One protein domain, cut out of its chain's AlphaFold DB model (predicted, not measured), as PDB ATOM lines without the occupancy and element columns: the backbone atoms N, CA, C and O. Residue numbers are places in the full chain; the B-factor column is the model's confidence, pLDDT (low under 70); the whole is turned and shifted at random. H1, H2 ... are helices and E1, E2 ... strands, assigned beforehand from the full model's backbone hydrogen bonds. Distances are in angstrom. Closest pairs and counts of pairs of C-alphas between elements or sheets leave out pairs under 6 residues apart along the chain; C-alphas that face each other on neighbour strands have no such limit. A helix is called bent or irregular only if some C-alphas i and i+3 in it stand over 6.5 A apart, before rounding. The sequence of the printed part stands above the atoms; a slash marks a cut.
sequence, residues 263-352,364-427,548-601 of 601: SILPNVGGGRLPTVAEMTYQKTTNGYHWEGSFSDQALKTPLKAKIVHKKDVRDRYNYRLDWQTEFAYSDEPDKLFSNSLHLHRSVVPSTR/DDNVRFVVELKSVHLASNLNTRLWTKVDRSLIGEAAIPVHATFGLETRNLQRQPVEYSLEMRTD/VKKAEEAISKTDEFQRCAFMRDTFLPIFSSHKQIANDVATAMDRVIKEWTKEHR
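This is residues 263 to 352, 364 to 427 and 548 to 601 of the 601 residues of an uncharacterized protein of Onchocerca flexuosa (UniProt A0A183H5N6). A broad, twisted slab of ten antiparallel strands, laid side by side in chain order from E1 to E10, has one long helix, H2, running slantwise past one row of strand ends, near those of E7, E8 and E9. The residues that stick out are 548 to 565, of which 548 to 558 belong to H1. The printed part has 208 residues, with ten named strands followed by two named helices; the class is mixed, helices and strands. It is loose, with a radius of gyration of the C-alphas of 24.2 A, and flat, spanning 79 by 59 by 27 A.

Start at the inner strands E5, residues 319 to 328, and E6, residues 336 to 348, a hairpin at 177 degrees; look for N 323 and O 341, 2.8 A apart. From E5 step to E4, residues 303 to 313 (N 308 and O 324, 2.8 A), then E3, residues 287 to 295 (N 290 and O 307, 2.9 A), then E2, residues 275 to 284 (N 280 and O 291, 2.8 A), and the edge strand E1, residues 263 to 265 (N 264 and O 275, 2.8 A). From E6 step to E7, residues 366 to 377 (N 342 and O 372, 2.8 A), then E8, residues 382 to 395 (N 373 and O 386, 2.8 A), then E9, residues 398 to 411 (N 387 and O 407, 2.9 A), and the edge strand E10, residues 417 to 426 (N 408 and O 420, 2.8 A). E1 to E6 and E7 to E10 are meanders, each strand the antiparallel neighbour of the one before. H2, residues 565 to 600, is on one face of the sheet, two layers, with a height over the sheet of 11.1 A, slantwise to the strands at 52 degrees to E7 on the local plane. The closest C-alphas of E8 and H2 are those of Leu 382 and Ser 577, 5.8 A apart. H2 is neither bent nor irregular, but only just: C-alphas 569 and 572 are 6.3 A apart, and it has a kink of 29 degrees near residue 572. H1, residues 548 to 558, is not on the sheet and is apart from H2. Every O i to N i+4 pair is within hydrogen-bond range in H1, and 29 of 32 in H2.

Find C-alpha 263 at (14.784, -51.978, 16.572), where E1 begins. E8 runs 41.8 A, E9 39.5 A, E6 37.1 A and E7 37.0 A. H2 runs 51.3 A from C-alpha 565 at (2.552, -6.934, 34.520) to C-alpha 600 at (11.266, -45.188, 1.535).

The two C-alphas farthest apart are those of Gly 269 and Val 548, 81.5 A. Residues 353 to 363 and 428 to 547 are not printed; the C-alphas across these cuts are 10.6 A and 39.3 A apart. Of the links that are printed whole, none is long. The mean pLDDT of the printed part is 78.4; look for values under 70 at residues 548 to 576, for instance.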
ATOM      1  N   SER A 263      13.964 -52.512  17.655       89.75
ATOM      2  CA  SER A 263      14.784 -51.978  16.572       89.75
ATOM      3  C   SER A 263      14.092 -52.151  15.231       89.75
ATOM      4  O   SER A 263      13.569 -53.230  14.952       89.75
ATOM      5  N   ILE A 264      14.151 -51.132  14.381       85.06
ATOM      6  CA  ILE A 264      13.641 -51.190  13.015       85.06
ATOM      7  C   ILE A 264      14.749 -50.769  12.055       85.06
ATOM      8  O   ILE A 264      15.256 -49.651  12.120       85.06
ATOM      9  N   LEU A 265      15.112 -51.678  11.156       87.00
ATOM     10  CA  LEU A 265      16.022 -51.445  10.048       87.00
ATOM     11  C   LEU A 265      15.200 -51.375   8.750       87.00
ATOM     12  O   LEU A 265      14.660 -52.401   8.325       87.00
ATOM     13  N   PRO A 266      15.080 -50.195   8.122       78.25
ATOM     14  CA  PRO A 266      14.242 -50.005   6.937       78.25
ATOM     15  C   PRO A 266      14.731 -50.757   5.694       78.25
ATOM     16  O   PRO A 266      13.909 -51.108   4.848       78.25
ATOM     17  N   ASN A 267      16.033 -51.027   5.567       84.50
ATOM     18  CA  ASN A 267      16.552 -51.850   4.480       84.50
ATOM     19  C   ASN A 267      17.797 -52.660   4.886       84.50
ATOM     20  O   ASN A 267      18.849 -52.095   5.185       84.50
ATOM     21  N   VAL A 268      17.708 -53.989   4.854       82.12
ATOM     22  CA  VAL A 268      18.840 -54.898   5.072       82.12
ATOM     23  C   VAL A 268      19.779 -54.788   3.868       82.12
ATOM     24  O   VAL A 268      19.381 -55.066   2.740       82.12
ATOM     25  N   GLY A 269      21.015 -54.348   4.112       77.81
ATOM     26  CA  GLY A 269      22.001 -54.036   3.067       77.81
ATOM     27  C   GLY A 269      22.042 -52.558   2.655       77.81
ATOM     28  O   GLY A 269      22.913 -52.170   1.883       77.81
ATOM     29  N   GLY A 270      21.136 -51.725   3.180       77.56
ATOM     30  CA  GLY A 270      21.256 -50.270   3.093       77.56
ATOM     31  C   GLY A 270      22.371 -49.734   3.999       77.56
ATOM     32  O   GLY A 270      22.812 -50.402   4.930       77.56
ATOM     33  N   GLY A 271      22.815 -48.500   3.746       79.62
ATOM     34  CA  GLY A 271      23.850 -47.837   4.555       79.62
ATOM     35  C   GLY A 271      23.354 -47.254   5.886       79.62
ATOM     36  O   GLY A 271      24.142 -46.634   6.600       79.62
ATOM     37  N   ARG A 272      22.061 -47.392   6.209       84.31
ATOM     38  CA  ARG A 272      21.457 -46.806   7.410       84.31
ATOM     39  C   ARG A 272      21.532 -47.755   8.606       84.31
ATOM     40  O   ARG A 272      21.284 -48.951   8.484       84.31
ATOM     41  N   LEU A 273      21.810 -47.200   9.782       88.00
ATOM     42  CA  LEU A 273      21.710 -47.911  11.058       88.00
ATOM     43  C   LEU A 273      20.245 -48.065  11.516       88.00
ATOM     44  O   LEU A 273      19.401 -47.228  11.187       88.00
ATOM     45  N   PRO A 274      19.917 -49.106  12.302       89.19
ATOM     46  CA  PRO A 274      18.563 -49.295  12.806       89.19
ATOM     47  C   PRO A 274      18.129 -48.146  13.725       89.19
ATOM     48  O   PRO A 274      18.904 -47.654  14.546       89.19
ATOM     49  N   THR A 275      16.855 -47.775  13.636       88.81
ATOM     50  CA  THR A 275      16.187 -46.949  14.645       88.81
ATOM     51  C   THR A 275      15.871 -47.829  15.847       88.81
ATOM     52  O   THR A 275      15.260 -48.882  15.679       88.81
ATOM     53  N   VAL A 276      16.271 -47.426  17.054       91.75
ATOM     54  CA  VAL A 276      16.153 -48.253  18.265       91.75
ATOM     55  C   VAL A 276      15.420 -47.500  19.369       91.75
ATOM     56  O   VAL A 276      15.852 -46.432  19.793       91.75
ATOM     57  N   ALA A 277      14.344 -48.088  19.880       87.69
ATOM     58  CA  ALA A 277      13.682 -47.679  21.108       87.69
ATOM     59  C   ALA A 277      14.000 -48.689  22.217       87.69
ATOM     60  O   ALA A 277      13.624 -49.855  22.126       87.69
ATOM     61  N   GLU A 278      14.671 -48.251  23.276       90.25
ATOM     62  CA  GLU A 278      14.955 -49.069  24.453       90.25
ATOM     63  C   GLU A 278      14.153 -48.591  25.662       90.25
ATOM     64  O   GLU A 278      13.868 -47.404  25.814       90.25
ATOM     65  N   MET A 279      13.814 -49.528  26.541       88.94
ATOM     66  CA  MET A 279      13.122 -49.270  27.794       88.94
ATOM     67  C   MET A 279      13.686 -50.162  28.896       88.94
ATOM     68  O   MET A 279      13.743 -51.381  28.741       88.94
ATOM     69  N   THR A 280      14.010 -49.567  30.038       89.81
ATOM     70  CA  THR A 280      14.405 -50.259  31.264       89.81
ATOM     71  C   THR A 280      13.428 -49.913  32.384       89.81
ATOM     72  O   THR A 280      13.081 -48.751  32.583       89.81
ATOM     73  N   TYR A 281      12.975 -50.919  33.133       86.69
ATOM     74  CA  TYR A 281      12.065 -50.734  34.266       86.69
ATOM     75  C   TYR A 281      12.535 -51.499  35.503       86.69
ATOM     76  O   TYR A 281      12.618 -52.724  35.492       86.69
ATOM     77  N   GLN A 282      12.752 -50.802  36.611       89.31
ATOM     78  CA  GLN A 282      13.163 -51.398  37.876       89.31
ATOM     79  C   GLN A 282      12.179 -51.033  38.989       89.31
ATOM     80  O   GLN A 282      11.976 -49.863  39.311       89.31
ATOM     81  N   LYS A 283      11.581 -52.049  39.618       85.62
ATOM     82  CA  LYS A 283      10.826 -51.867  40.863       85.62
ATOM     83  C   LYS A 283      11.819 -51.699  42.018       85.62
ATOM     84  O   LYS A 283      12.716 -52.524  42.171       85.62
ATOM     85  N   THR A 284      11.651 -50.656  42.821       85.62
ATOM     86  CA  THR A 284      12.408 -50.431  44.061       85.62
ATOM     87  C   THR A 284      11.520 -50.748  45.267       85.62
ATOM     88  O   THR A 284      10.315 -50.956  45.108       85.62
ATOM     89  N   THR A 285      12.088 -50.807  46.477       85.69
ATOM     90  CA  THR A 285      11.341 -51.116  47.715       85.69
ATOM     91  C   THR A 285      10.112 -50.220  47.882       85.69
ATOM     92  O   THR A 285       9.020 -50.707  48.154       85.69
ATOM     93  N   ASN A 286      10.284 -48.924  47.607       87.56
ATOM     94  CA  ASN A 286       9.278 -47.892  47.838       87.56
ATOM     95  C   ASN A 286       8.819 -47.230  46.528       87.56
ATOM     96  O   ASN A 286       8.384 -46.086  46.545       87.56
ATOM     97  N   GLY A 287       8.955 -47.876  45.363       88.06
ATOM     98  CA  GLY A 287       8.594 -47.208  44.111       88.06
ATOM     99  C   GLY A 287       9.049 -47.885  42.825       88.06
ATOM    100  O   GLY A 287       9.160 -49.110  42.739       88.06
ATOM    101  N   TYR A 288       9.270 -47.075  41.789       87.44
ATOM    102  CA  TYR A 288       9.755 -47.544  40.495       87.44
ATOM    103  C   TYR A 288      10.677 -46.533  39.818       87.44
ATOM    104  O   TYR A 288      10.540 -45.321  39.974       87.44
ATOM    105  N   HIS A 289      11.605 -47.074  39.041       91.00
ATOM    106  CA  HIS A 289      12.521 -46.357  38.172       91.00
ATOM    107  C   HIS A 289      12.283 -46.825  36.742       91.00
ATOM    108  O   HIS A 289      12.267 -48.029  36.474       91.00
ATOM    109  N   TRP A 290      12.047 -45.886  35.840       90.94
ATOM    110  CA  TRP A 290      11.854 -46.150  34.424       90.94
ATOM    111  C   TRP A 290      12.789 -45.259  33.619       90.94
ATOM    112  O   TRP A 290      12.887 -44.063  33.881       90.94
ATOM    113  N   GLU A 291      13.447 -45.845  32.630       93.25
ATOM    114  CA  GLU A 291      14.272 -45.139  31.657       93.25
ATOM    115  C   GLU A 291      13.899 -45.616  30.261       93.25
ATOM    116  O   GLU A 291      13.760 -46.815  30.024       93.25
ATOM    117  N   GLY A 292      13.747 -44.684  29.334       91.00
ATOM    118  CA  GLY A 292      13.531 -44.960  27.925       91.00
ATOM    119  C   GLY A 292      14.514 -44.172  27.077       91.00
ATOM    120  O   GLY A 292      14.869 -43.043  27.417       91.00
ATOM    121  N   SER A 293      14.935 -44.746  25.956       92.94
ATOM    122  CA  SER A 293      15.755 -44.045  24.974       92.94
ATOM    123  C   SER A 293      15.290 -44.328  23.557       92.94
ATOM    124  O   SER A 293      14.996 -45.472  23.226       92.94
ATOM    125  N   PHE A 294      15.288 -43.308  22.710       90.25
ATOM    126  CA  PHE A 294      15.037 -43.412  21.281       90.25
ATOM    127  C   PHE A 294      16.281 -42.939  20.524       90.25
ATOM    128  O   PHE A 294      16.693 -41.786  20.650       90.25
ATOM    129  N   SER A 295      16.888 -43.845  19.766       91.88
ATOM    130  CA  SER A 295      18.130 -43.631  19.026       91.88
ATOM    131  C   SER A 295      17.887 -43.822  17.538       91.88
ATOM    132  O   SER A 295      17.194 -44.749  17.124       91.88
ATOM    133  N   ASP A 296      18.480 -42.956  16.728       90.38
ATOM    134  CA  ASP A 296      18.365 -42.994  15.278       90.38
ATOM    135  C   ASP A 296      19.578 -42.288  14.660       90.38
ATOM    136  O   ASP A 296      20.056 -41.308  15.223       90.38
ATOM    137  N   GLN A 297      20.061 -42.737  13.499       88.94
ATOM    138  CA  GLN A 297      21.212 -42.120  12.821       88.94
ATOM    139  C   GLN A 297      20.999 -40.638  12.466       88.94
ATOM    140  O   GLN A 297      21.961 -39.876  12.374       88.94
ATOM    141  N   ALA A 298      19.754 -40.213  12.234       87.00
ATOM    142  CA  ALA A 298      19.434 -38.822  11.928       87.00
ATOM    143  C   ALA A 298      19.476 -37.920  13.174       87.00
ATOM    144  O   ALA A 298      19.574 -36.694  13.043       87.00
ATOM    145  N   LEU A 299      19.414 -38.509  14.370       87.62
ATOM    146  CA  LEU A 299      19.587 -37.793  15.624       87.62
ATOM    147  C   LEU A 299      21.077 -37.644  15.917       87.62
ATOM    148  O   LEU A 299      21.843 -38.597  15.826       87.62
ATOM    149  N   LYS A 300      21.491 -36.436  16.316       84.38
ATOM    150  CA  LYS A 300      22.861 -36.219  16.806       84.38
ATOM    151  C   LYS A 300      23.129 -37.049  18.064       84.38
ATOM    152  O   LYS A 300      24.237 -37.528  18.257       84.38
ATOM    153  N   THR A 301      22.106 -37.178  18.907       87.81
ATOM    154  CA  THR A 301      22.164 -37.773  20.241       87.81
ATOM    155  C   THR A 301      20.831 -38.479  20.518       87.81
ATOM    156  O   THR A 301      19.788 -37.966  20.098       87.81
ATOM    157  N   PRO A 302      20.804 -39.628  21.215       91.06
ATOM    158  CA  PRO A 302      19.551 -40.288  21.570       91.06
ATOM    159  C   PRO A 302      18.641 -39.401  22.424       91.06
ATOM    160  O   PRO A 302      19.109 -38.749  23.357       91.06
ATOM    161  N   LEU A 303      17.334 -39.439  22.165       91.81
ATOM    162  CA  LEU A 303      16.345 -38.855  23.070       91.81
ATOM    163  C   LEU A 303      16.207 -39.781  24.277       91.81
ATOM    164  O   LEU A 303      15.932 -40.966  24.099       91.81
ATOM    165  N   LYS A 304      16.383 -39.276  25.495       93.81
ATOM    166  CA  LYS A 304      16.308 -40.066  26.731       93.81
ATOM    167  C   LYS A 304      15.249 -39.492  27.655       93.81
ATOM    168  O   LYS A 304      15.196 -38.288  27.880       93.81
ATOM    169  N   ALA A 305      14.422 -40.362  28.210       89.94
ATOM    170  CA  ALA A 305      13.416 -40.019  29.196       89.94
ATOM    171  C   ALA A 305      13.631 -40.870  30.447       89.94
ATOM    172  O   ALA A 305      13.868 -42.071  30.350       89.94
ATOM    173  N   LYS A 306      13.523 -40.264  31.624       93.88
ATOM    174  CA  LYS A 306      13.654 -40.947  32.911       93.88
ATOM    175  C   LYS A 306      12.516 -40.533  33.825       93.88
ATOM    176  O   LYS A 306      12.130 -39.368  33.862       93.88
ATOM    177  N   ILE A 307      11.956 -41.505  34.536       90.50
ATOM    178  CA  ILE A 307      10.862 -41.321  35.484       90.50
ATOM    179  C   ILE A 307      11.222 -42.062  36.767       90.50
ATOM    180  O   ILE A 307      11.353 -43.285  36.779       90.50
ATOM    181  N   VAL A 308      11.329 -41.314  37.859       91.88
ATOM    182  CA  VAL A 308      11.544 -41.851  39.201       91.88
ATOM    183  C   VAL A 308      10.296 -41.580  40.021       91.88
ATOM    184  O   VAL A 308       9.875 -40.439  40.178       91.88
ATOM    185  N   HIS A 309       9.704 -42.630  40.568       88.19
ATOM    186  CA  HIS A 309       8.594 -42.530  41.500       88.19
ATOM    187  C   HIS A 309       8.985 -43.178  42.818       88.19
ATOM    188  O   HIS A 309       9.398 -44.339  42.841       88.19
ATOM    189  N   LYS A 310       8.822 -42.443  43.915       91.94
ATOM    190  CA  LYS A 310       9.002 -42.931  45.280       91.94
ATOM    191  C   LYS A 310       7.747 -42.622  46.080       91.94
ATOM    192  O   LYS A 310       7.184 -41.536  45.988       91.94
ATOM    193  N   LYS A 311       7.308 -43.595  46.860       89.75
ATOM    194  CA  LYS A 311       6.130 -43.537  47.704       89.75
ATOM    195  C   LYS A 311       6.470 -44.180  49.040       89.75
ATOM    196  O   LYS A 311       6.756 -45.370  49.105       89.75
ATOM    197  N   ASP A 312       6.398 -43.382  50.090       89.62
ATOM    198  CA  ASP A 312       6.539 -43.817  51.471       89.62
ATOM    199  C   ASP A 312       5.183 -43.643  52.162       89.62
ATOM    200  O   ASP A 312       4.633 -42.542  52.192       89.62
ATOM    201  N   VAL A 313       4.590 -44.738  52.633       85.38
ATOM    202  CA  VAL A 313       3.287 -44.728  53.309       85.38
ATOM    203  C   VAL A 313       3.419 -45.509  54.594       85.38
ATOM    204  O   VAL A 313       3.540 -46.732  54.569       85.38
ATOM    205  N   ARG A 314       3.322 -44.797  55.712       84.19
ATOM    206  CA  ARG A 314       3.206 -45.419  57.028       84.19
ATOM    207  C   ARG A 314       1.753 -45.774  57.331       84.19
ATOM    208  O   ARG A 314       1.475 -46.864  57.815       84.19
ATOM    209  N   ASP A 315       0.836 -44.857  57.033       79.75
ATOM    210  CA  ASP A 315      -0.608 -45.030  57.200       79.75
ATOM    211  C   ASP A 315      -1.386 -44.029  56.314       79.75
ATOM    212  O   ASP A 315      -0.798 -43.245  55.566       79.75
ATOM    213  N   ARG A 316      -2.725 -44.032  56.393       73.31
ATOM    214  CA  ARG A 316      -3.589 -43.114  55.620       73.31
ATOM    215  C   ARG A 316      -3.385 -41.624  55.942       73.31
ATOM    216  O   ARG A 316      -3.884 -40.765  55.221       73.31
ATOM    217  N   TYR A 317      -2.681 -41.316  57.025       76.75
ATOM    218  CA  TYR A 317      -2.430 -39.975  57.530       76.75
ATOM    219  C   TYR A 317      -0.972 -39.524  57.340       76.75
ATOM    220  O   TYR A 317      -0.700 -38.324  57.296       76.75
ATOM    221  N   ASN A 318      -0.039 -40.454  57.187       83.62
ATOM    222  CA  ASN A 318       1.386 -40.189  57.078       83.62
ATOM    223  C   ASN A 318       1.912 -40.816  55.792       83.62
ATOM    224  O   ASN A 318       2.184 -42.021  55.731       83.62
ATOM    225  N   TYR A 319       2.032 -39.984  54.760       82.62
ATOM    226  CA  TYR A 319       2.523 -40.410  53.461       82.62
ATOM    227  C   TYR A 319       3.310 -39.324  52.738       82.62
ATOM    228  O   TYR A 319       3.037 -38.125  52.844       82.62
ATOM    229  N   ARG A 320       4.273 -39.778  51.943       90.88
ATOM    230  CA  ARG A 320       5.107 -38.971  51.068       90.88
ATOM    231  C   ARG A 320       5.139 -39.598  49.679       90.88
ATOM    232  O   ARG A 320       5.272 -40.812  49.533       90.88
ATOM    233  N   LEU A 321       5.016 -38.763  48.660       87.38
ATOM    234  CA  LEU A 321       5.121 -39.133  47.260       87.38
ATOM    235  C   LEU A 321       6.080 -38.165  46.577       87.38
ATOM    236  O   LEU A 321       5.864 -36.959  46.590       87.38
ATOM    237  N   ASP A 322       7.125 -38.706  45.966       91.12
ATOM    238  CA  ASP A 322       8.053 -37.972  45.119       91.12
ATOM    239  C   ASP A 322       7.961 -38.535  43.698       91.12
ATOM    240  O   ASP A 322       8.051 -39.748  43.477       91.12
ATOM    241  N   TRP A 323       7.787 -37.658  42.722       86.81
ATOM    242  CA  TRP A 323       7.811 -37.992  41.305       86.81
ATOM    243  C   TRP A 323       8.806 -37.078  40.608       86.81
ATOM    244  O   TRP A 323       8.723 -35.867  40.758       86.81
ATOM    245  N   GLN A 324       9.759 -37.640  39.879       93.88
ATOM    246  CA  GLN A 324      10.757 -36.891  39.122       93.88
ATOM    247  C   GLN A 324      10.741 -37.373  37.681       93.88
ATOM    248  O   GLN A 324      10.726 -38.580  37.432       93.88
ATOM    249  N   THR A 325      10.746 -36.439  36.741       88.00
ATOM    250  CA  THR A 325      10.877 -36.727  35.319       88.00
ATOM    251  C   THR A 325      12.028 -35.937  34.733       88.00
ATOM    252  O   THR A 325      12.238 -34.775  35.066       88.00
ATOM    253  N   GLU A 326      12.779 -36.577  33.856       94.25
ATOM    254  CA  GLU A 326      13.878 -35.973  33.115       94.25
ATOM    255  C   GLU A 326      13.699 -36.328  31.642       94.25
ATOM    256  O   GLU A 326      13.339 -37.459  31.303       94.25
ATOM    257  N   PHE A 327      13.936 -35.362  30.765       91.38
ATOM    258  CA  PHE A 327      13.903 -35.541  29.326       91.38
ATOM    259  C   PHE A 327      15.096 -34.825  28.696       91.38
ATOM    260  O   PHE A 327      15.169 -33.596  28.688       91.38
ATOM    261  N   ALA A 328      16.039 -35.613  28.188       92.31
ATOM    262  CA  ALA A 328      17.197 -35.146  27.448       92.31
ATOM    263  C   ALA A 328      16.954 -35.373  25.956       92.31
ATOM    264  O   ALA A 328      16.768 -36.504  25.511       92.31
ATOM    265  N   TYR A 329      16.962 -34.296  25.180       87.94
ATOM    266  CA  TYR A 329      16.840 -34.337  23.718       87.94
ATOM    267  C   TYR A 329      18.114 -33.844  23.011       87.94
ATOM    268  O   TYR A 329      18.141 -33.686  21.791       87.94
ATOM    269  N   SER A 330      19.167 -33.600  23.790       87.50
ATOM    270  CA  SER A 330      20.507 -33.182  23.388       87.50
ATOM    271  C   SER A 330      21.502 -33.678  24.447       87.50
ATOM    272  O   SER A 330      21.102 -33.900  25.591       87.50
ATOM    273  N   ASP A 331      22.779 -33.818  24.089       86.50
ATOM    274  CA  ASP A 331      23.862 -34.085  25.049       86.50
ATOM    275  C   ASP A 331      24.328 -32.815  25.791       86.50
ATOM    276  O   ASP A 331      25.153 -32.895  26.698       86.50
ATOM    277  N   GLU A 332      23.803 -31.634  25.438       90.12
ATOM    278  CA  GLU A 332      24.054 -30.394  26.181       90.12
ATOM    279  C   GLU A 332      23.343 -30.438  27.551       90.12
ATOM    280  O   GLU A 332      22.109 -30.517  27.584       90.12
ATOM    281  N   PRO A 333      24.066 -30.322  28.688       89.31
ATOM    282  CA  PRO A 333      23.460 -30.370  30.025       89.31
ATOM    283  C   PRO A 333      22.355 -29.329  30.235       89.31
ATOM    284  O   PRO A 333      21.351 -29.602  30.894       89.31
ATOM    285  N   ASP A 334      22.498 -28.157  29.615       91.69
ATOM    286  CA  ASP A 334      21.538 -27.059  29.732       91.69
ATOM    287  C   ASP A 334      20.193 -27.350  29.050       91.69
ATOM    288  O   ASP A 334      19.184 -26.709  29.364       91.69
ATOM    289  N   LYS A 335      20.154 -28.332  28.140       91.06
ATOM    290  CA  LYS A 335      18.947 -28.785  27.433       91.06
ATOM    291  C   LYS A 335      18.246 -29.958  28.122       91.06
ATOM    292  O   LYS A 335      17.304 -30.530  27.574       91.06
ATOM    293  N   LEU A 336      18.660 -30.318  29.337       93.88
ATOM    294  CA  LEU A 336      17.924 -31.271  30.158       93.88
ATOM    295  C   LEU A 336      16.647 -30.614  30.693       93.88
ATOM    296  O   LEU A 336      16.699 -29.670  31.482       93.88
ATOM    297  N   PHE A 337      15.485 -31.130  30.292       91.81
ATOM    298  CA  PHE A 337      14.217 -30.728  30.891       91.81
ATOM    299  C   PHE A 337      13.910 -31.631  32.082       91.81
ATOM    300  O   PHE A 337      13.774 -32.842  31.924       91.81
ATOM    301  N   SER A 338      13.787 -31.049  33.270       94.25
ATOM    302  CA  SER A 338      13.496 -31.784  34.500       94.25
ATOM    303  C   SER A 338      12.233 -31.266  35.174       94.25
ATOM    304  O   SER A 338      11.968 -30.063  35.186       94.25
ATOM    305  N   ASN A 339      11.447 -32.177  35.743       84.44
ATOM    306  CA  ASN A 339      10.301 -31.846  36.577       84.44
ATOM    307  C   ASN A 339      10.323 -32.681  37.851       84.44
ATOM    308  O   ASN A 339      10.709 -33.849  37.832       84.44
ATOM    309  N   SER A 340       9.852 -32.111  38.951       91.56
ATOM    310  CA  SER A 340       9.643 -32.844  40.190       91.56
ATOM    311  C   SER A 340       8.346 -32.435  40.863       91.56
ATOM    312  O   SER A 340       8.063 -31.250  40.979       91.56
ATOM    313  N   LEU A 341       7.594 -33.413  41.352       84.88
ATOM    314  CA  LEU A 341       6.450 -33.244  42.233       84.88
ATOM    315  C   LEU A 341       6.782 -33.900  43.573       84.88
ATOM    316  O   LEU A 341       7.031 -35.103  43.634       84.88
ATOM    317  N   HIS A 342       6.750 -33.115  44.637       91.94
ATOM    318  CA  HIS A 342       6.822 -33.568  46.012       91.94
ATOM    319  C   HIS A 342       5.460 -33.362  46.665       91.94
ATOM    320  O   HIS A 342       4.913 -32.263  46.648       91.94
ATOM    321  N   LEU A 343       4.906 -34.416  47.248       84.81
ATOM    322  CA  LEU A 343       3.675 -34.371  48.018       84.81
ATOM    323  C   LEU A 343       3.929 -35.028  49.364       84.81
ATOM    324  O   LEU A 343       4.422 -36.152  49.439       84.81
ATOM    325  N   HIS A 344       3.557 -34.346  50.437       89.50
ATOM    326  CA  HIS A 344       3.774 -34.820  51.789       89.50
ATOM    327  C   HIS A 344       2.586 -34.479  52.683       89.50
ATOM    328  O   HIS A 344       2.176 -33.324  52.795       89.50
ATOM    329  N   ARG A 345       2.053 -35.500  53.355       85.19
ATOM    330  CA  ARG A 345       1.088 -35.364  54.440       85.19
ATOM    331  C   ARG A 345       1.678 -36.002  55.686       85.19
ATOM    332  O   ARG A 345       2.078 -37.163  55.656       85.19
ATOM    333  N   SER A 346       1.676 -35.259  56.783       87.50
ATOM    334  CA  SER A 346       2.089 -35.772  58.088       87.50
ATOM    335  C   SER A 346       1.181 -35.262  59.188       87.50
ATOM    336  O   SER A 346       0.609 -34.173  59.108       87.50
ATOM    337  N   VAL A 347       1.059 -36.077  60.224       82.06
ATOM    338  CA  VAL A 347       0.531 -35.660  61.513       82.06
ATOM    339  C   VAL A 347       1.677 -35.097  62.347       82.06
ATOM    340  O   VAL A 347       2.709 -35.746  62.516       82.06
ATOM    341  N   VAL A 348       1.492 -33.889  62.867       71.88
ATOM    342  CA  VAL A 348       2.424 -33.221  63.769       71.88
ATOM    343  C   VAL A 348       1.850 -33.328  65.185       71.88
ATOM    344  O   VAL A 348       0.819 -32.712  65.463       71.88
ATOM    345  N   PRO A 349       2.475 -34.095  66.093       60.91
ATOM    346  CA  PRO A 349       1.995 -34.191  67.466       60.91
ATOM    347  C   PRO A 349       2.060 -32.817  68.142       60.91
ATOM    348  O   PRO A 349       3.035 -32.075  67.987       60.91
ATOM    349  N   SER A 350       1.014 -32.459  68.887       56.06
ATOM    350  CA  SER A 350       0.974 -31.192  69.615       56.06
ATOM    351  C   SER A 350       2.033 -31.176  70.729       56.06
ATOM    352  O   SER A 350       2.107 -32.069  71.575       56.06
ATOM    353  N   THR A 351       2.873 -30.137  70.761       50.44
ATOM    354  CA  THR A 351       3.941 -29.972  71.768       50.44
ATOM    355  C   THR A 351       3.410 -29.868  73.203       50.44
ATOM    356  O   THR A 351       4.148 -30.135  74.148       50.44
ATOM    357  N   ARG A 352       2.117 -29.558  73.394       47.91
ATOM    358  CA  ARG A 352       1.464 -29.468  74.713       47.91
ATOM    359  C   ARG A 352       1.320 -30.806  75.455       47.91
ATOM    360  O   ARG A 352       1.124 -30.776  76.665       47.91
ATOM    361  N   ASP A 364      -6.102 -35.575  68.933       53.56
ATOM    362  CA  ASP A 364      -5.937 -34.124  68.728       53.56
ATOM    363  C   ASP A 364      -4.622 -33.816  67.988       53.56
ATOM    364  O   ASP A 364      -3.650 -33.297  68.551       53.56
ATOM    365  N   ASP A 365      -4.560 -34.206  66.722       63.84
ATOM    366  CA  ASP A 365      -3.332 -34.225  65.939       63.84
ATOM    367  C   ASP A 365      -3.330 -33.088  64.902       63.84
ATOM    368  O   ASP A 365      -4.175 -33.044  64.005       63.84
ATOM    369  N   ASN A 366      -2.357 -32.167  64.991       75.81
ATOM    370  CA  ASN A 366      -2.162 -31.147  63.956       75.81
ATOM    371  C   ASN A 366      -1.787 -31.838  62.639       75.81
ATOM    372  O   ASN A 366      -1.058 -32.830  62.626       75.81
ATOM    373  N   VAL A 367      -2.245 -31.308  61.508       80.00
ATOM    374  CA  VAL A 367      -1.993 -31.913  60.194       80.00
ATOM    375  C   VAL A 367      -1.214 -30.947  59.326       80.00
ATOM    376  O   VAL A 367      -1.627 -29.806  59.146       80.00
ATOM    377  N   ARG A 368      -0.123 -31.426  58.732       86.38
ATOM    378  CA  ARG A 368       0.654 -30.703  57.729       86.38
ATOM    379  C   ARG A 368       0.464 -31.335  56.363       86.38
ATOM    380  O   ARG A 368       0.658 -32.541  56.196       86.38
ATOM    381  N   PHE A 369       0.154 -30.499  55.385       84.25
ATOM    382  CA  PHE A 369       0.099 -30.853  53.976       84.25
ATOM    383  C   PHE A 369       1.062 -29.968  53.187       84.25
ATOM    384  O   PHE A 369       1.068 -28.755  53.372       84.25
ATOM    385  N   VAL A 370       1.881 -30.569  52.328       89.75
ATOM    386  CA  VAL A 370       2.833 -29.881  51.451       89.75
ATOM    387  C   VAL A 370       2.719 -30.472  50.053       89.75
ATOM    388  O   VAL A 370       2.769 -31.690  49.891       89.75
ATOM    389  N   VAL A 371       2.597 -29.611  49.049       84.44
ATOM    390  CA  VAL A 371       2.753 -29.961  47.636       84.44
ATOM    391  C   VAL A 371       3.735 -28.979  47.026       84.44
ATOM    392  O   VAL A 371       3.571 -27.775  47.175       84.44
ATOM    393  N   GLU A 372       4.741 -29.486  46.331       90.25
ATOM    394  CA  GLU A 372       5.719 -28.690  45.602       90.25
ATOM    395  C   GLU A 372       5.911 -29.283  44.207       90.25
ATOM    396  O   GLU A 372       6.180 -30.472  44.057       90.25
ATOM    397  N   LEU A 373       5.764 -28.453  43.182       82.69
ATOM    398  CA  LEU A 373       6.030 -28.768  41.788       82.69
ATOM    399  C   LEU A 373       7.180 -27.883  41.315       82.69
ATOM    400  O   LEU A 373       7.117 -26.668  41.458       82.69
ATOM    401  N   LYS A 374       8.207 -28.470  40.711       93.25
ATOM    402  CA  LYS A 374       9.341 -27.750  40.134       93.25
ATOM    403  C   LYS A 374       9.567 -28.191  38.696       93.25
ATOM    404  O   LYS A 374       9.495 -29.383  38.416       93.25
ATOM    405  N   SER A 375       9.881 -27.249  37.818       85.88
ATOM    406  CA  SER A 375      10.218 -27.470  36.411       85.88
ATOM    407  C   SER A 375      11.452 -26.648  36.057       85.88
ATOM    408  O   SER A 375      11.472 -25.441  36.295       85.88
ATOM    409  N   VAL A 376      12.481 -27.281  35.494       93.19
ATOM    410  CA  VAL A 376      13.754 -26.624  35.158       93.19
ATOM    411  C   VAL A 376      14.216 -27.025  33.763       93.19
ATOM    412  O   VAL A 376      14.215 -28.204  33.415       93.19
ATOM    413  N   HIS A 377      14.639 -26.033  32.986       91.50
ATOM    414  CA  HIS A 377      15.330 -26.183  31.712       91.50
ATOM    415  C   HIS A 377      16.199 -24.942  31.457       91.50
ATOM    416  O   HIS A 377      15.689 -23.852  31.180       91.50
ATOM    417  N   LEU A 378      17.521 -25.093  31.579       90.12
ATOM    418  CA  LEU A 378      18.456 -23.964  31.638       90.12
ATOM    419  C   LEU A 378      18.557 -23.215  30.304       90.12
ATOM    420  O   LEU A 378      18.509 -21.986  30.296       90.12
ATOM    421  N   ALA A 379      18.603 -23.932  29.179       90.19
ATOM    422  CA  ALA A 379      18.770 -23.351  27.846       90.19
ATOM    423  C   ALA A 379      17.599 -22.449  27.417       90.19
ATOM    424  O   ALA A 379      17.785 -21.530  26.622       90.19
ATOM    425  N   SER A 380      16.398 -22.681  27.959       84.38
ATOM    426  CA  SER A 380      15.239 -21.802  27.743       84.38
ATOM    427  C   SER A 380      14.969 -20.855  28.909       84.38
ATOM    428  O   SER A 380      14.013 -20.090  28.862       84.38
ATOM    429  N   ASN A 381      15.828 -20.862  29.935       87.56
ATOM    430  CA  ASN A 381      15.674 -20.079  31.158       87.56
ATOM    431  C   ASN A 381      14.421 -20.442  31.988       87.56
ATOM    432  O   ASN A 381      13.976 -19.656  32.826       87.56
ATOM    433  N   LEU A 382      13.876 -21.648  31.806       84.94
ATOM    434  CA  LEU A 382      12.800 -22.170  32.641       84.94
ATOM    435  C   LEU A 382      13.368 -22.572  34.002       84.94
ATOM    436  O   LEU A 382      14.180 -23.488  34.113       84.94
ATOM    437  N   ASN A 383      12.902 -21.915  35.050       91.75
ATOM    438  CA  ASN A 383      13.039 -22.386  36.418       91.75
ATOM    439  C   ASN A 383      11.785 -21.936  37.139       91.75
ATOM    440  O   ASN A 383      11.663 -20.756  37.437       91.75
ATOM    441  N   THR A 384      10.843 -22.848  37.335       83.38
ATOM    442  CA  THR A 384       9.554 -22.561  37.953       83.38
ATOM    443  C   THR A 384       9.354 -23.505  39.118       83.38
ATOM    444  O   THR A 384       9.524 -24.714  38.969       83.38
ATOM    445  N   ARG A 385       8.968 -22.968  40.269       92.00
ATOM    446  CA  ARG A 385       8.601 -23.724  41.460       92.00
ATOM    447  C   ARG A 385       7.264 -23.202  41.960       92.00
ATOM    448  O   ARG A 385       7.122 -22.025  42.258       92.00
ATOM    449  N   LEU A 386       6.284 -24.086  42.043       80.62
ATOM    450  CA  LEU A 386       4.978 -23.842  42.629       80.62
ATOM    451  C   LEU A 386       4.901 -24.641  43.924       80.62
ATOM    452  O   LEU A 386       5.193 -25.834  43.915       80.62
ATOM    453  N   TRP A 387       4.478 -24.030  45.022       85.88
ATOM    454  CA  TRP A 387       4.258 -24.765  46.260       85.88
ATOM    455  C   TRP A 387       2.979 -24.339  46.954       85.88
ATOM    456  O   TRP A 387       2.528 -23.198  46.867       85.88
ATOM    457  N   THR A 388       2.410 -25.280  47.692       78.00
ATOM    458  CA  THR A 388       1.410 -25.005  48.706       78.00
ATOM    459  C   THR A 388       1.748 -25.770  49.969       78.00
ATOM    460  O   THR A 388       2.137 -26.940  49.933       78.00
ATOM    461  N   LYS A 389       1.604 -25.098  51.104       89.31
ATOM    462  CA  LYS A 389       1.699 -25.712  52.420       89.31
ATOM    463  C   LYS A 389       0.503 -25.278  53.244       89.31
ATOM    464  O   LYS A 389       0.221 -24.090  53.330       89.31
ATOM    465  N   VAL A 390      -0.166 -26.239  53.867       81.50
ATOM    466  CA  VAL A 390      -1.310 -26.008  54.749       81.50
ATOM    467  C   VAL A 390      -1.071 -26.764  56.046       81.50
ATOM    468  O   VAL A 390      -1.046 -27.995  56.057       81.50
ATOM    469  N   ASP A 391      -0.903 -26.021  57.131       85.06
ATOM    470  CA  ASP A 391      -0.919 -26.546  58.488       85.06
ATOM    471  C   ASP A 391      -2.321 -26.315  59.079       85.06
ATOM    472  O   ASP A 391      -2.871 -25.209  59.043       85.06
ATOM    473  N   ARG A 392      -2.919 -27.382  59.608       80.50
ATOM    474  CA  ARG A 392      -4.218 -27.372  60.282       80.50
ATOM    475  C   ARG A 392      -4.050 -27.719  61.749       80.50
ATOM    476  O   ARG A 392      -3.288 -28.632  62.079       80.50
ATOM    477  N   SER A 393      -4.833 -27.055  62.585       80.81
ATOM    478  CA  SER A 393      -4.977 -27.388  63.997       80.81
ATOM    479  C   SER A 393      -6.409 -27.775  64.312       80.81
ATOM    480  O   SER A 393      -7.348 -27.262  63.704       80.81
ATOM    481  N   LEU A 394      -6.565 -28.707  65.250       72.12
ATOM    482  CA  LEU A 394      -7.869 -29.040  65.804       72.12
ATOM    483  C   LEU A 394      -8.235 -27.971  66.842       72.12
ATOM    484  O   LEU A 394      -7.489 -27.763  67.800       72.12
ATOM    485  N   ILE A 395      -9.337 -27.259  66.623       68.62
ATOM    486  CA  ILE A 395      -9.859 -26.235  67.533       68.62
ATOM    487  C   ILE A 395     -11.327 -26.586  67.780       68.62
ATOM    488  O   ILE A 395     -12.153 -26.509  66.871       68.62
ATOM    489  N   GLY A 396     -11.637 -27.044  68.998       70.44
ATOM    490  CA  GLY A 396     -12.890 -27.755  69.265       70.44
ATOM    491  C   GLY A 396     -12.943 -29.062  68.468       70.44
ATOM    492  O   GLY A 396     -11.961 -29.797  68.428       70.44
ATOM    493  N   GLU A 397     -14.057 -29.315  67.782       66.44
ATOM    494  CA  GLU A 397     -14.237 -30.487  66.907       66.44
ATOM    495  C   GLU A 397     -13.826 -30.227  65.440       66.44
ATOM    496  O   GLU A 397     -13.872 -31.126  64.600       66.44
ATOM    497  N   ALA A 398     -13.406 -28.999  65.100       62.50
ATOM    498  CA  ALA A 398     -13.107 -28.597  63.729       62.50
ATOM    499  C   ALA A 398     -11.596 -28.533  63.447       62.50
ATOM    500  O   ALA A 398     -10.814 -27.954  64.201       62.50
ATOM    501  N   ALA A 399     -11.176 -29.079  62.301       69.56
ATOM    502  CA  ALA A 399      -9.812 -28.929  61.795       69.56
ATOM    503  C   ALA A 399      -9.690 -27.642  60.961       69.56
ATOM    504  O   ALA A 399     -10.051 -27.623  59.779       69.56
ATOM    505  N   ILE A 400      -9.150 -26.584  61.562       74.19
ATOM    506  CA  ILE A 400      -9.054 -25.249  60.961       74.19
ATOM    507  C   ILE A 400      -7.642 -25.035  60.386       74.19
ATOM    508  O   ILE A 400      -6.654 -25.348  61.055       74.19
ATOM    509  N   PRO A 401      -7.493 -24.521  59.149       77.50
ATOM    510  CA  PRO A 401      -6.199 -24.078  58.634       77.50
ATOM    511  C   PRO A 401      -5.676 -22.890  59.450       77.50
ATOM    512  O   PRO A 401      -6.251 -21.810  59.397       77.50
ATOM    513  N   VAL A 402      -4.580 -23.087  60.182       85.50
ATOM    514  CA  VAL A 402      -3.936 -22.041  61.003       85.50
ATOM    515  C   VAL A 402      -2.795 -21.351  60.263       85.50
ATOM    516  O   VAL A 402      -2.471 -20.196  60.525       85.50
ATOM    517  N   HIS A 403      -2.196 -22.048  59.294       87.19
ATOM    518  CA  HIS A 403      -1.202 -21.487  58.388       87.19
ATOM    519  C   HIS A 403      -1.394 -22.073  56.997       87.19
ATOM    520  O   HIS A 403      -1.348 -23.289  56.821       87.19
ATOM    521  N   ALA A 404      -1.597 -21.220  56.001       79.19
ATOM    522  CA  ALA A 404      -1.611 -21.623  54.605       79.19
ATOM    523  C   ALA A 404      -0.654 -20.735  53.819       79.19
ATOM    524  O   ALA A 404      -0.658 -19.521  53.965       79.19
ATOM    525  N   THR A 405       0.171 -21.340  52.980       80.12
ATOM    526  CA  THR A 405       1.033 -20.621  52.044       80.12
ATOM    527  C   THR A 405       0.847 -21.207  50.665       80.12
ATOM    528  O   THR A 405       0.745 -22.423  50.490       80.12
ATOM    529  N   PHE A 406       0.790 -20.324  49.688       74.94
ATOM    530  CA  PHE A 406       0.831 -20.627  48.275       74.94
ATOM    531  C   PHE A 406       1.923 -19.759  47.675       74.94
ATOM    532  O   PHE A 406       1.967 -18.565  47.964       74.94
ATOM    533  N   GLY A 407       2.801 -20.328  46.864       75.44
ATOM    534  CA  GLY A 407       3.858 -19.550  46.245       75.44
ATOM    535  C   GLY A 407       4.241 -20.031  44.863       75.44
ATOM    536  O   GLY A 407       4.031 -21.189  44.498       75.44
ATOM    537  N   LEU A 408       4.774 -19.085  44.103       79.94
ATOM    538  CA  LEU A 408       5.286 -19.228  42.758       79.94
ATOM    539  C   LEU A 408       6.631 -18.512  42.690       79.94
ATOM    540  O   LEU A 408       6.706 -17.291  42.794       79.94
ATOM    541  N   GLU A 409       7.681 -19.274  42.454       87.88
ATOM    542  CA  GLU A 409       9.011 -18.778  42.137       87.88
ATOM    543  C   GLU A 409       9.254 -19.052  40.653       87.88
ATOM    544  O   GLU A 409       9.003 -20.159  40.163       87.88
ATOM    545  N   THR A 410       9.692 -18.043  39.907       84.44
ATOM    546  CA  THR A 410      10.034 -18.193  38.491       84.44
ATOM    547  C   THR A 410      11.178 -17.269  38.082       84.44
ATOM    548  O   THR A 410      11.696 -16.513  38.901       84.44
ATOM    549  N   ARG A 411      11.583 -17.294  36.809       82.81
ATOM    550  CA  ARG A 411      12.437 -16.258  36.216       82.81
ATOM    551  C   ARG A 411      11.616 -15.297  35.362       82.81
ATOM    552  O   ARG A 411      10.832 -15.739  34.523       82.81
ATOM    553  N   ASN A 412      11.825 -13.998  35.563       76.12
ATOM    554  CA  ASN A 412      11.196 -12.953  34.754       76.12
ATOM    555  C   ASN A 412      11.847 -12.833  33.357       76.12
ATOM    556  O   ASN A 412      12.794 -13.552  33.024       76.12
ATOM    557  N   LEU A 413      11.358 -11.898  32.533       70.69
ATOM    558  CA  LEU A 413      11.902 -11.619  31.193       70.69
ATOM    559  C   LEU A 413      13.396 -11.233  31.211       70.69
ATOM    560  O   LEU A 413      14.125 -11.567  30.280       70.69
ATOM    561  N   GLN A 414      13.867 -10.591  32.283       81.31
ATOM    562  CA  GLN A 414      15.269 -10.219  32.513       81.31
ATOM    563  C   GLN A 414      16.117 -11.368  33.085       81.31
ATOM    564  O   GLN A 414      17.283 -11.174  33.422       81.31
ATOM    565  N   ARG A 415      15.553 -12.579  33.182       83.19
ATOM    566  CA  ARG A 415      16.183 -13.794  33.726       83.19
ATOM    567  C   ARG A 415      16.527 -13.741  35.217       83.19
ATOM    568  O   ARG A 415      17.264 -14.602  35.699       83.19
ATOM    569  N   GLN A 416      15.967 -12.791  35.955       86.38
ATOM    570  CA  GLN A 416      16.133 -12.696  37.402       86.38
ATOM    571  C   GLN A 416      15.102 -13.578  38.122       86.38
ATOM    572  O   GLN A 416      13.964 -13.682  37.652       86.38
ATOM    573  N   PRO A 417      15.480 -14.230  39.235       88.50
ATOM    574  CA  PRO A 417      14.536 -14.970  40.062       88.50
ATOM    575  C   PRO A 417      13.532 -14.005  40.700       88.50
ATOM    576  O   PRO A 417      13.908 -12.968  41.243       88.50
ATOM    577  N   VAL A 418      12.253 -14.356  40.624       84.75
ATOM    578  CA  VAL A 418      11.139 -13.611  41.208       84.75
ATOM    579  C   VAL A 418      10.251 -14.564  41.991       84.75
ATOM    580  O   VAL A 418       9.967 -15.669  41.529       84.75
ATOM    581  N   GLU A 419       9.805 -14.130  43.165       86.56
ATOM    582  CA  GLU A 419       8.917 -14.894  44.037       86.56
ATOM    583  C   GLU A 419       7.621 -14.121  44.289       86.56
ATOM    584  O   GLU A 419       7.624 -12.928  44.599       86.56
ATOM    585  N   TYR A 420       6.510 -14.838  44.169       78.69
ATOM    586  CA  TYR A 420       5.180 -14.399  44.554       78.69
ATOM    587  C   TYR A 420       4.647 -15.377  45.589       78.69
ATOM    588  O   TYR A 420       4.690 -16.586  45.365       78.69
ATOM    589  N   SER A 421       4.109 -14.886  46.700       81.31
ATOM    590  CA  SER A 421       3.514 -15.765  47.706       81.31
ATOM    591  C   SER A 421       2.280 -15.147  48.343       81.31
ATOM    592  O   SER A 421       2.304 -13.975  48.706       81.31
ATOM    593  N   LEU A 422       1.242 -15.947  48.541       76.62
ATOM    594  CA  LEU A 422       0.096 -15.637  49.380       76.62
ATOM    595  C   LEU A 422       0.199 -16.469  50.657       76.62
ATOM    596  O   LEU A 422       0.264 -17.697  50.610       76.62
ATOM    597  N   GLU A 423       0.214 -15.799  51.794       83.12
ATOM    598  CA  GLU A 423       0.322 -16.396  53.114       83.12
ATOM    599  C   GLU A 423      -0.898 -16.007  53.948       83.12
ATOM    600  O   GLU A 423      -1.298 -14.852  53.974       83.12
ATOM    601  N   MET A 424      -1.502 -16.978  54.622       81.81
ATOM    602  CA  MET A 424      -2.592 -16.789  55.569       81.81
ATOM    603  C   MET A 424      -2.167 -17.363  56.915       81.81
ATOM    604  O   MET A 424      -1.677 -18.494  56.982       81.81
ATOM    605  N   ARG A 425      -2.384 -16.605  57.986       89.12
ATOM    606  CA  ARG A 425      -2.138 -17.014  59.370       89.12
ATOM    607  C   ARG A 425      -3.360 -16.701  60.215       89.12
ATOM    608  O   ARG A 425      -3.922 -15.621  60.105       89.12
ATOM    609  N   THR A 426      -3.761 -17.624  61.071       85.00
ATOM    610  CA  THR A 426      -4.849 -17.399  62.024       85.00
ATOM    611  C   THR A 426      -4.659 -18.300  63.233       85.00
ATOM    612  O   THR A 426      -4.186 -19.429  63.105       85.00
ATOM    613  N   ASP A 427      -5.031 -17.813  64.409       82.38
ATOM    614  CA  ASP A 427      -5.219 -18.656  65.593       82.38
ATOM    615  C   ASP A 427      -6.687 -19.083  65.776       82.38
ATOM    616  O   ASP A 427      -7.035 -19.678  66.793       82.38
ATOM    617  N   VAL A 548     -20.318   6.214  40.229       44.03
ATOM    618  CA  VAL A 548     -20.349   5.775  38.825       44.03
ATOM    619  C   VAL A 548     -19.040   6.130  38.130       44.03
ATOM    620  O   VAL A 548     -18.443   5.253  37.527       44.03
ATOM    621  N   LYS A 549     -18.508   7.347  38.300       54.69
ATOM    622  CA  LYS A 549     -17.240   7.755  37.676       54.69
ATOM    623  C   LYS A 549     -16.021   7.012  38.235       54.69
ATOM    624  O   LYS A 549     -15.152   6.627  37.463       54.69
ATOM    625  N   LYS A 550     -15.940   6.752  39.549       53.78
ATOM    626  CA  LYS A 550     -14.861   5.934  40.140       53.78
ATOM    627  C   LYS A 550     -15.015   4.451  39.824       53.78
ATOM    628  O   LYS A 550     -14.005   3.778  39.645       53.78
ATOM    629  N   ALA A 551     -16.244   3.942  39.742       40.94
ATOM    630  CA  ALA A 551     -16.512   2.595  39.261       40.94
ATOM    631  C   ALA A 551     -16.126   2.482  37.784       40.94
ATOM    632  O   ALA A 551     -15.417   1.553  37.442       40.94
ATOM    633  N   GLU A 552     -16.469   3.446  36.931       47.31
ATOM    634  CA  GLU A 552     -16.055   3.516  35.526       47.31
ATOM    635  C   GLU A 552     -14.539   3.691  35.374       47.31
ATOM    636  O   GLU A 552     -13.944   3.045  34.521       47.31
ATOM    637  N   GLU A 553     -13.864   4.488  36.207       53.25
ATOM    638  CA  GLU A 553     -12.395   4.604  36.226       53.25
ATOM    639  C   GLU A 553     -11.709   3.317  36.710       53.25
ATOM    640  O   GLU A 553     -10.644   2.952  36.209       53.25
ATOM    641  N   ALA A 554     -12.297   2.612  37.680       48.09
ATOM    642  CA  ALA A 554     -11.808   1.314  38.135       48.09
ATOM    643  C   ALA A 554     -12.065   0.221  37.082       48.09
ATOM    644  O   ALA A 554     -11.166  -0.572  36.811       48.09
ATOM    645  N   ILE A 555     -13.245   0.237  36.447       43.97
ATOM    646  CA  ILE A 555     -13.699  -0.699  35.411       43.97
ATOM    647  C   ILE A 555     -12.903  -0.500  34.108       43.97
ATOM    648  O   ILE A 555     -12.401  -1.468  33.537       43.97
ATOM    649  N   SER A 556     -12.678   0.746  33.688       46.28
ATOM    650  CA  SER A 556     -11.863   1.094  32.512       46.28
ATOM    651  C   SER A 556     -10.373   0.792  32.697       46.28
ATOM    652  O   SER A 556      -9.671   0.553  31.716       46.28
ATOM    653  N   LYS A 557      -9.877   0.725  33.942       50.22
ATOM    654  CA  LYS A 557      -8.535   0.204  34.256       50.22
ATOM    655  C   LYS A 557      -8.466  -1.329  34.282       50.22
ATOM    656  O   LYS A 557      -7.370  -1.873  34.158       50.22
ATOM    657  N   THR A 558      -9.589  -2.035  34.433       44.56
ATOM    658  CA  THR A 558      -9.639  -3.514  34.448       44.56
ATOM    659  C   THR A 558      -9.704  -4.174  33.071       44.56
ATOM    660  O   THR A 558      -9.347  -5.349  32.974       44.56
ATOM    661  N   ASP A 559     -10.070  -3.456  32.005       38.97
ATOM    662  CA  ASP A 559     -10.209  -4.030  30.650       38.97
ATOM    663  C   ASP A 559      -8.877  -4.370  29.951       38.97
ATOM    664  O   ASP A 559      -8.843  -4.931  28.854       38.97
ATOM    665  N   GLU A 560      -7.741  -4.134  30.602       46.16
ATOM    666  CA  GLU A 560      -6.436  -4.500  30.065       46.16
ATOM    667  C   GLU A 560      -5.887  -5.775  30.695       46.16
ATOM    668  O   GLU A 560      -4.860  -5.799  31.377       46.16
ATOM    669  N   PHE A 561      -6.507  -6.893  30.331       38.84
ATOM    670  CA  PHE A 561      -5.944  -8.230  30.542       38.84
ATOM    671  C   PHE A 561      -4.499  -8.355  29.991       38.84
ATOM    672  O   PHE A 561      -3.721  -9.192  30.448       38.84
ATOM    673  N   GLN A 562      -4.111  -7.487  29.039       40.06
ATOM    674  CA  GLN A 562      -2.758  -7.369  28.477       40.06
ATOM    675  C   GLN A 562      -1.792  -6.448  29.261       40.06
ATOM    676  O   GLN A 562      -0.582  -6.581  29.077       40.06
ATOM    677  N   ARG A 563      -2.263  -5.549  30.149       41.75
ATOM    678  CA  ARG A 563      -1.394  -4.682  30.985       41.75
ATOM    679  C   ARG A 563      -1.075  -5.259  32.366       41.75
ATOM    680  O   ARG A 563      -0.278  -4.668  33.093       41.75
ATOM    681  N   CYS A 564      -1.620  -6.421  32.730       51.97
ATOM    682  CA  CYS A 564      -1.265  -7.081  33.986       51.97
ATOM    683  C   CYS A 564       0.211  -7.525  33.942       51.97
ATOM    684  O   CYS A 564       0.542  -8.577  33.387       51.97
ATOM    685  N   ALA A 565       1.105  -6.707  34.513       56.78
ATOM    686  CA  ALA A 565       2.552  -6.934  34.520       56.78
ATOM    687  C   ALA A 565       2.908  -8.332  35.043       56.78
ATOM    688  O   ALA A 565       3.779  -8.988  34.493       56.78
ATOM    689  N   PHE A 566       2.148  -8.857  36.007       56.31
ATOM    690  CA  PHE A 566       2.275 -10.237  36.469       56.31
ATOM    691  C   PHE A 566       2.061 -11.274  35.350       56.31
ATOM    692  O   PHE A 566       2.883 -12.169  35.176       56.31
ATOM    693  N   MET A 567       0.998 -11.159  34.547       55.84
ATOM    694  CA  MET A 567       0.738 -12.106  33.455       55.84
ATOM    695  C   MET A 567       1.837 -12.067  32.389       55.84
ATOM    696  O   MET A 567       2.310 -13.115  31.937       55.84
ATOM    697  N   ARG A 568       2.275 -10.861  32.020       58.44
ATOM    698  CA  ARG A 568       3.328 -10.652  31.023       58.44
ATOM    699  C   ARG A 568       4.705 -11.081  31.533       58.44
ATOM    700  O   ARG A 568       5.412 -11.785  30.825       58.44
ATOM    701  N   ASP A 569       5.085 -10.684  32.738       63.06
ATOM    702  CA  ASP A 569       6.460 -10.823  33.222       63.06
ATOM    703  C   ASP A 569       6.713 -12.198  33.869       63.06
ATOM    704  O   ASP A 569       7.861 -12.639  33.916       63.06
ATOM    705  N   THR A 570       5.657 -12.913  34.283       63.03
ATOM    706  CA  THR A 570       5.747 -14.217  34.971       63.03
ATOM    707  C   THR A 570       5.346 -15.394  34.078       63.03
ATOM    708  O   THR A 570       6.080 -16.379  33.998       63.03
ATOM    709  N   PHE A 571       4.203 -15.332  33.379       64.62
ATOM    710  CA  PHE A 571       3.707 -16.482  32.603       64.62
ATOM    711  C   PHE A 571       4.263 -16.548  31.176       64.62
ATOM    712  O   PHE A 571       4.535 -17.645  30.680       64.62
ATOM    713  N   LEU A 572       4.468 -15.409  30.505       64.75
ATOM    714  CA  LEU A 572       5.009 -15.390  29.141       64.75
ATOM    715  C   LEU A 572       6.402 -16.043  29.028       64.75
ATOM    716  O   LEU A 572       6.589 -16.811  28.076       64.75
ATOM    717  N   PRO A 573       7.358 -15.830  29.963       68.38
ATOM    718  CA  PRO A 573       8.634 -16.549  29.948       68.38
ATOM    719  C   PRO A 573       8.454 -18.064  30.065       68.38
ATOM    720  O   PRO A 573       9.100 -18.814  29.334       68.38
ATOM    721  N   ILE A 574       7.532 -18.525  30.919       66.19
ATOM    722  CA  ILE A 574       7.241 -19.953  31.110       66.19
ATOM    723  C   ILE A 574       6.709 -20.564  29.807       66.19
ATOM    724  O   ILE A 574       7.225 -21.585  29.349       66.19
ATOM    725  N   PHE A 575       5.716 -19.939  29.167       65.50
ATOM    726  CA  PHE A 575       5.164 -20.436  27.901       65.50
ATOM    727  C   PHE A 575       6.184 -20.394  26.760       65.50
ATOM    728  O   PHE A 575       6.304 -21.364  26.010       65.50
ATOM    729  N   SER A 576       6.945 -19.304  26.652       68.50
ATOM    730  CA  SER A 576       8.020 -19.162  25.661       68.50
ATOM    731  C   SER A 576       9.069 -20.260  25.817       68.50
ATOM    732  O   SER A 576       9.473 -20.876  24.832       68.50
ATOM    733  N   SER A 577       9.423 -20.580  27.063       74.12
ATOM    734  CA  SER A 577      10.364 -21.646  27.384       74.12
ATOM    735  C   SER A 577       9.879 -23.021  26.929       74.12
ATOM    736  O   SER A 577      10.633 -23.775  26.318       74.12
ATOM    737  N   HIS A 578       8.609 -23.348  27.189       70.31
ATOM    738  CA  HIS A 578       8.010 -24.612  26.752       70.31
ATOM    739  C   HIS A 578       7.884 -24.690  25.226       70.31
ATOM    740  O   HIS A 578       8.098 -25.753  24.646       70.31
ATOM    741  N   LYS A 579       7.579 -23.567  24.564       66.88
ATOM    742  CA  LYS A 579       7.547 -23.478  23.098       66.88
ATOM    743  C   LYS A 579       8.926 -23.743  22.489       66.88
ATOM    744  O   LYS A 579       9.008 -24.471  21.507       66.88
ATOM    745  N   GLN A 580       9.992 -23.194  23.076       76.56
ATOM    746  CA  GLN A 580      11.366 -23.447  22.632       76.56
ATOM    747  C   GLN A 580      11.726 -24.934  22.744       76.56
ATOM    748  O   GLN A 580      12.137 -25.528  21.753       76.56
ATOM    749  N   ILE A 581      11.468 -25.557  23.903       74.94
ATOM    750  CA  ILE A 581      11.698 -27.000  24.107       74.94
ATOM    751  C   ILE A 581      10.933 -27.823  23.057       74.94
ATOM    752  O   ILE A 581      11.497 -28.708  22.420       74.94
ATOM    753  N   ALA A 582       9.647 -27.522  22.842       67.69
ATOM    754  CA  ALA A 582       8.821 -28.242  21.874       67.69
ATOM    755  C   ALA A 582       9.338 -28.098  20.433       67.69
ATOM    756  O   ALA A 582       9.346 -29.079  19.690       67.69
ATOM    757  N   ASN A 583       9.788 -26.903  20.044       70.31
ATOM    758  CA  ASN A 583      10.348 -26.648  18.718       70.31
ATOM    759  C   ASN A 583      11.658 -27.410  18.485       70.31
ATOM    760  O   ASN A 583      11.838 -27.985  17.408       70.31
ATOM    761  N   ASP A 584      12.547 -27.455  19.479       80.62
ATOM    762  CA  ASP A 584      13.818 -28.179  19.379       80.62
ATOM    763  C   ASP A 584      13.571 -29.682  19.175       80.62
ATOM    764  O   ASP A 584      14.124 -30.301  18.260       80.62
ATOM    765  N   VAL A 585      12.658 -30.258  19.962       77.19
ATOM    766  CA  VAL A 585      12.262 -31.672  19.852       77.19
ATOM    767  C   VAL A 585      11.577 -31.957  18.517       77.19
ATOM    768  O   VAL A 585      11.896 -32.948  17.859       77.19
ATOM    769  N   ALA A 586      10.653 -31.093  18.089       69.12
ATOM    770  CA  ALA A 586       9.954 -31.247  16.818       69.12
ATOM    771  C   ALA A 586      10.927 -31.205  15.633       69.12
ATOM    772  O   ALA A 586      10.808 -32.021  14.723       69.12
ATOM    773  N   THR A 587      11.924 -30.320  15.673       75.94
ATOM    774  CA  THR A 587      12.964 -30.214  14.640       75.94
ATOM    775  C   THR A 587      13.801 -31.492  14.557       75.94
ATOM    776  O   THR A 587      14.081 -31.987  13.463       75.94
ATOM    777  N   ALA A 588      14.169 -32.069  15.706       76.81
ATOM    778  CA  ALA A 588      14.890 -33.339  15.754       76.81
ATOM    779  C   ALA A 588      14.057 -34.492  15.161       76.81
ATOM    780  O   ALA A 588      14.560 -35.257  14.337       76.81
ATOM    781  N   MET A 589      12.774 -34.585  15.523       76.25
ATOM    782  CA  MET A 589      11.871 -35.634  15.032       76.25
ATOM    783  C   MET A 589      11.515 -35.477  13.549       76.25
ATOM    784  O   MET A 589      11.465 -36.470  12.826       76.25
ATOM    785  N   ASP A 590      11.316 -34.250  13.067       70.94
ATOM    786  CA  ASP A 590      11.070 -33.964  11.649       70.94
ATOM    787  C   ASP A 590      12.239 -34.445  10.776       70.94
ATOM    788  O   ASP A 590      12.031 -35.061   9.729       70.94
ATOM    789  N   ARG A 591      13.482 -34.270  11.246       76.69
ATOM    790  CA  ARG A 591      14.665 -34.806  10.563       76.69
ATOM    791  C   ARG A 591      14.637 -36.333  10.473       76.69
ATOM    792  O   ARG A 591      14.915 -36.869   9.402       76.69
ATOM    793  N   VAL A 592      14.274 -37.026  11.556       77.75
ATOM    794  CA  VAL A 592      14.130 -38.495  11.564       77.75
ATOM    795  C   VAL A 592      13.097 -38.938  10.530       77.75
ATOM    796  O   VAL A 592      13.393 -39.796   9.701       77.75
ATOM    797  N   ILE A 593      11.915 -38.315  10.526       71.94
ATOM    798  CA  ILE A 593      10.826 -38.646   9.594       71.94
ATOM    799  C   ILE A 593      11.246 -38.395   8.140       71.94
ATOM    800  O   ILE A 593      10.983 -39.226   7.266       71.94
ATOM    801  N   LYS A 594      11.921 -37.274   7.862       73.00
ATOM    802  CA  LYS A 594      12.411 -36.937   6.517       73.00
ATOM    803  C   LYS A 594      13.418 -37.956   5.998       73.00
ATOM    804  O   LYS A 594      13.296 -38.384   4.853       73.00
ATOM    805  N   GLU A 595      14.383 -38.361   6.818       75.75
ATOM    806  CA  GLU A 595      15.378 -39.369   6.434       75.75
ATOM    807  C   GLU A 595      14.733 -40.746   6.214       75.75
ATOM    808  O   GLU A 595      14.998 -41.389   5.199       75.75
ATOM    809  N   TRP A 596      13.790 -41.141   7.074       70.19
ATOM    810  CA  TRP A 596      12.963 -42.335   6.866       70.19
ATOM    811  C   TRP A 596      12.194 -42.295   5.539       70.19
ATOM    812  O   TRP A 596      12.164 -43.272   4.791       70.19
ATOM    813  N   THR A 597      11.598 -41.144   5.219       66.50
ATOM    814  CA  THR A 597      10.830 -40.951   3.981       66.50
ATOM    815  C   THR A 597      11.724 -41.011   2.744       66.50
ATOM    816  O   THR A 597      11.306 -41.563   1.728       66.50
ATOM    817  N   LYS A 598      12.950 -40.470   2.807       71.50
ATOM    818  CA  LYS A 598      13.915 -40.544   1.698       71.50
ATOM    819  C   LYS A 598      14.305 -41.980   1.381       71.50
ATOM    820  O   LYS A 598      14.317 -42.335   0.216       71.50
ATOM    821  N   GLU A 599      14.575 -42.798   2.392       67.94
ATOM    822  CA  GLU A 599      14.926 -44.209   2.188       67.94
ATOM    823  C   GLU A 599      13.724 -45.059   1.737       67.94
ATOM    824  O   GLU A 599      13.875 -46.113   1.116       67.94
ATOM    825  N   HIS A 600      12.505 -44.592   2.032       56.28
ATOM    826  CA  HIS A 600      11.266 -45.188   1.535       56.28
ATOM    827  C   HIS A 600      10.914 -44.802   0.091       56.28
ATOM    828  O   HIS A 600      10.124 -45.526  -0.524       56.28
ATOM    829  N   ARG A 601      11.459 -43.717  -0.461       56.03
ATOM    830  CA  ARG A 601      11.355 -43.408  -1.896       56.03
ATOM    831  C   ARG A 601      12.361 -44.259  -2.649       56.03
ATOM    832  O   ARG A 601      11.908 -45.006  -3.541       56.03
TER     833      ARG A 601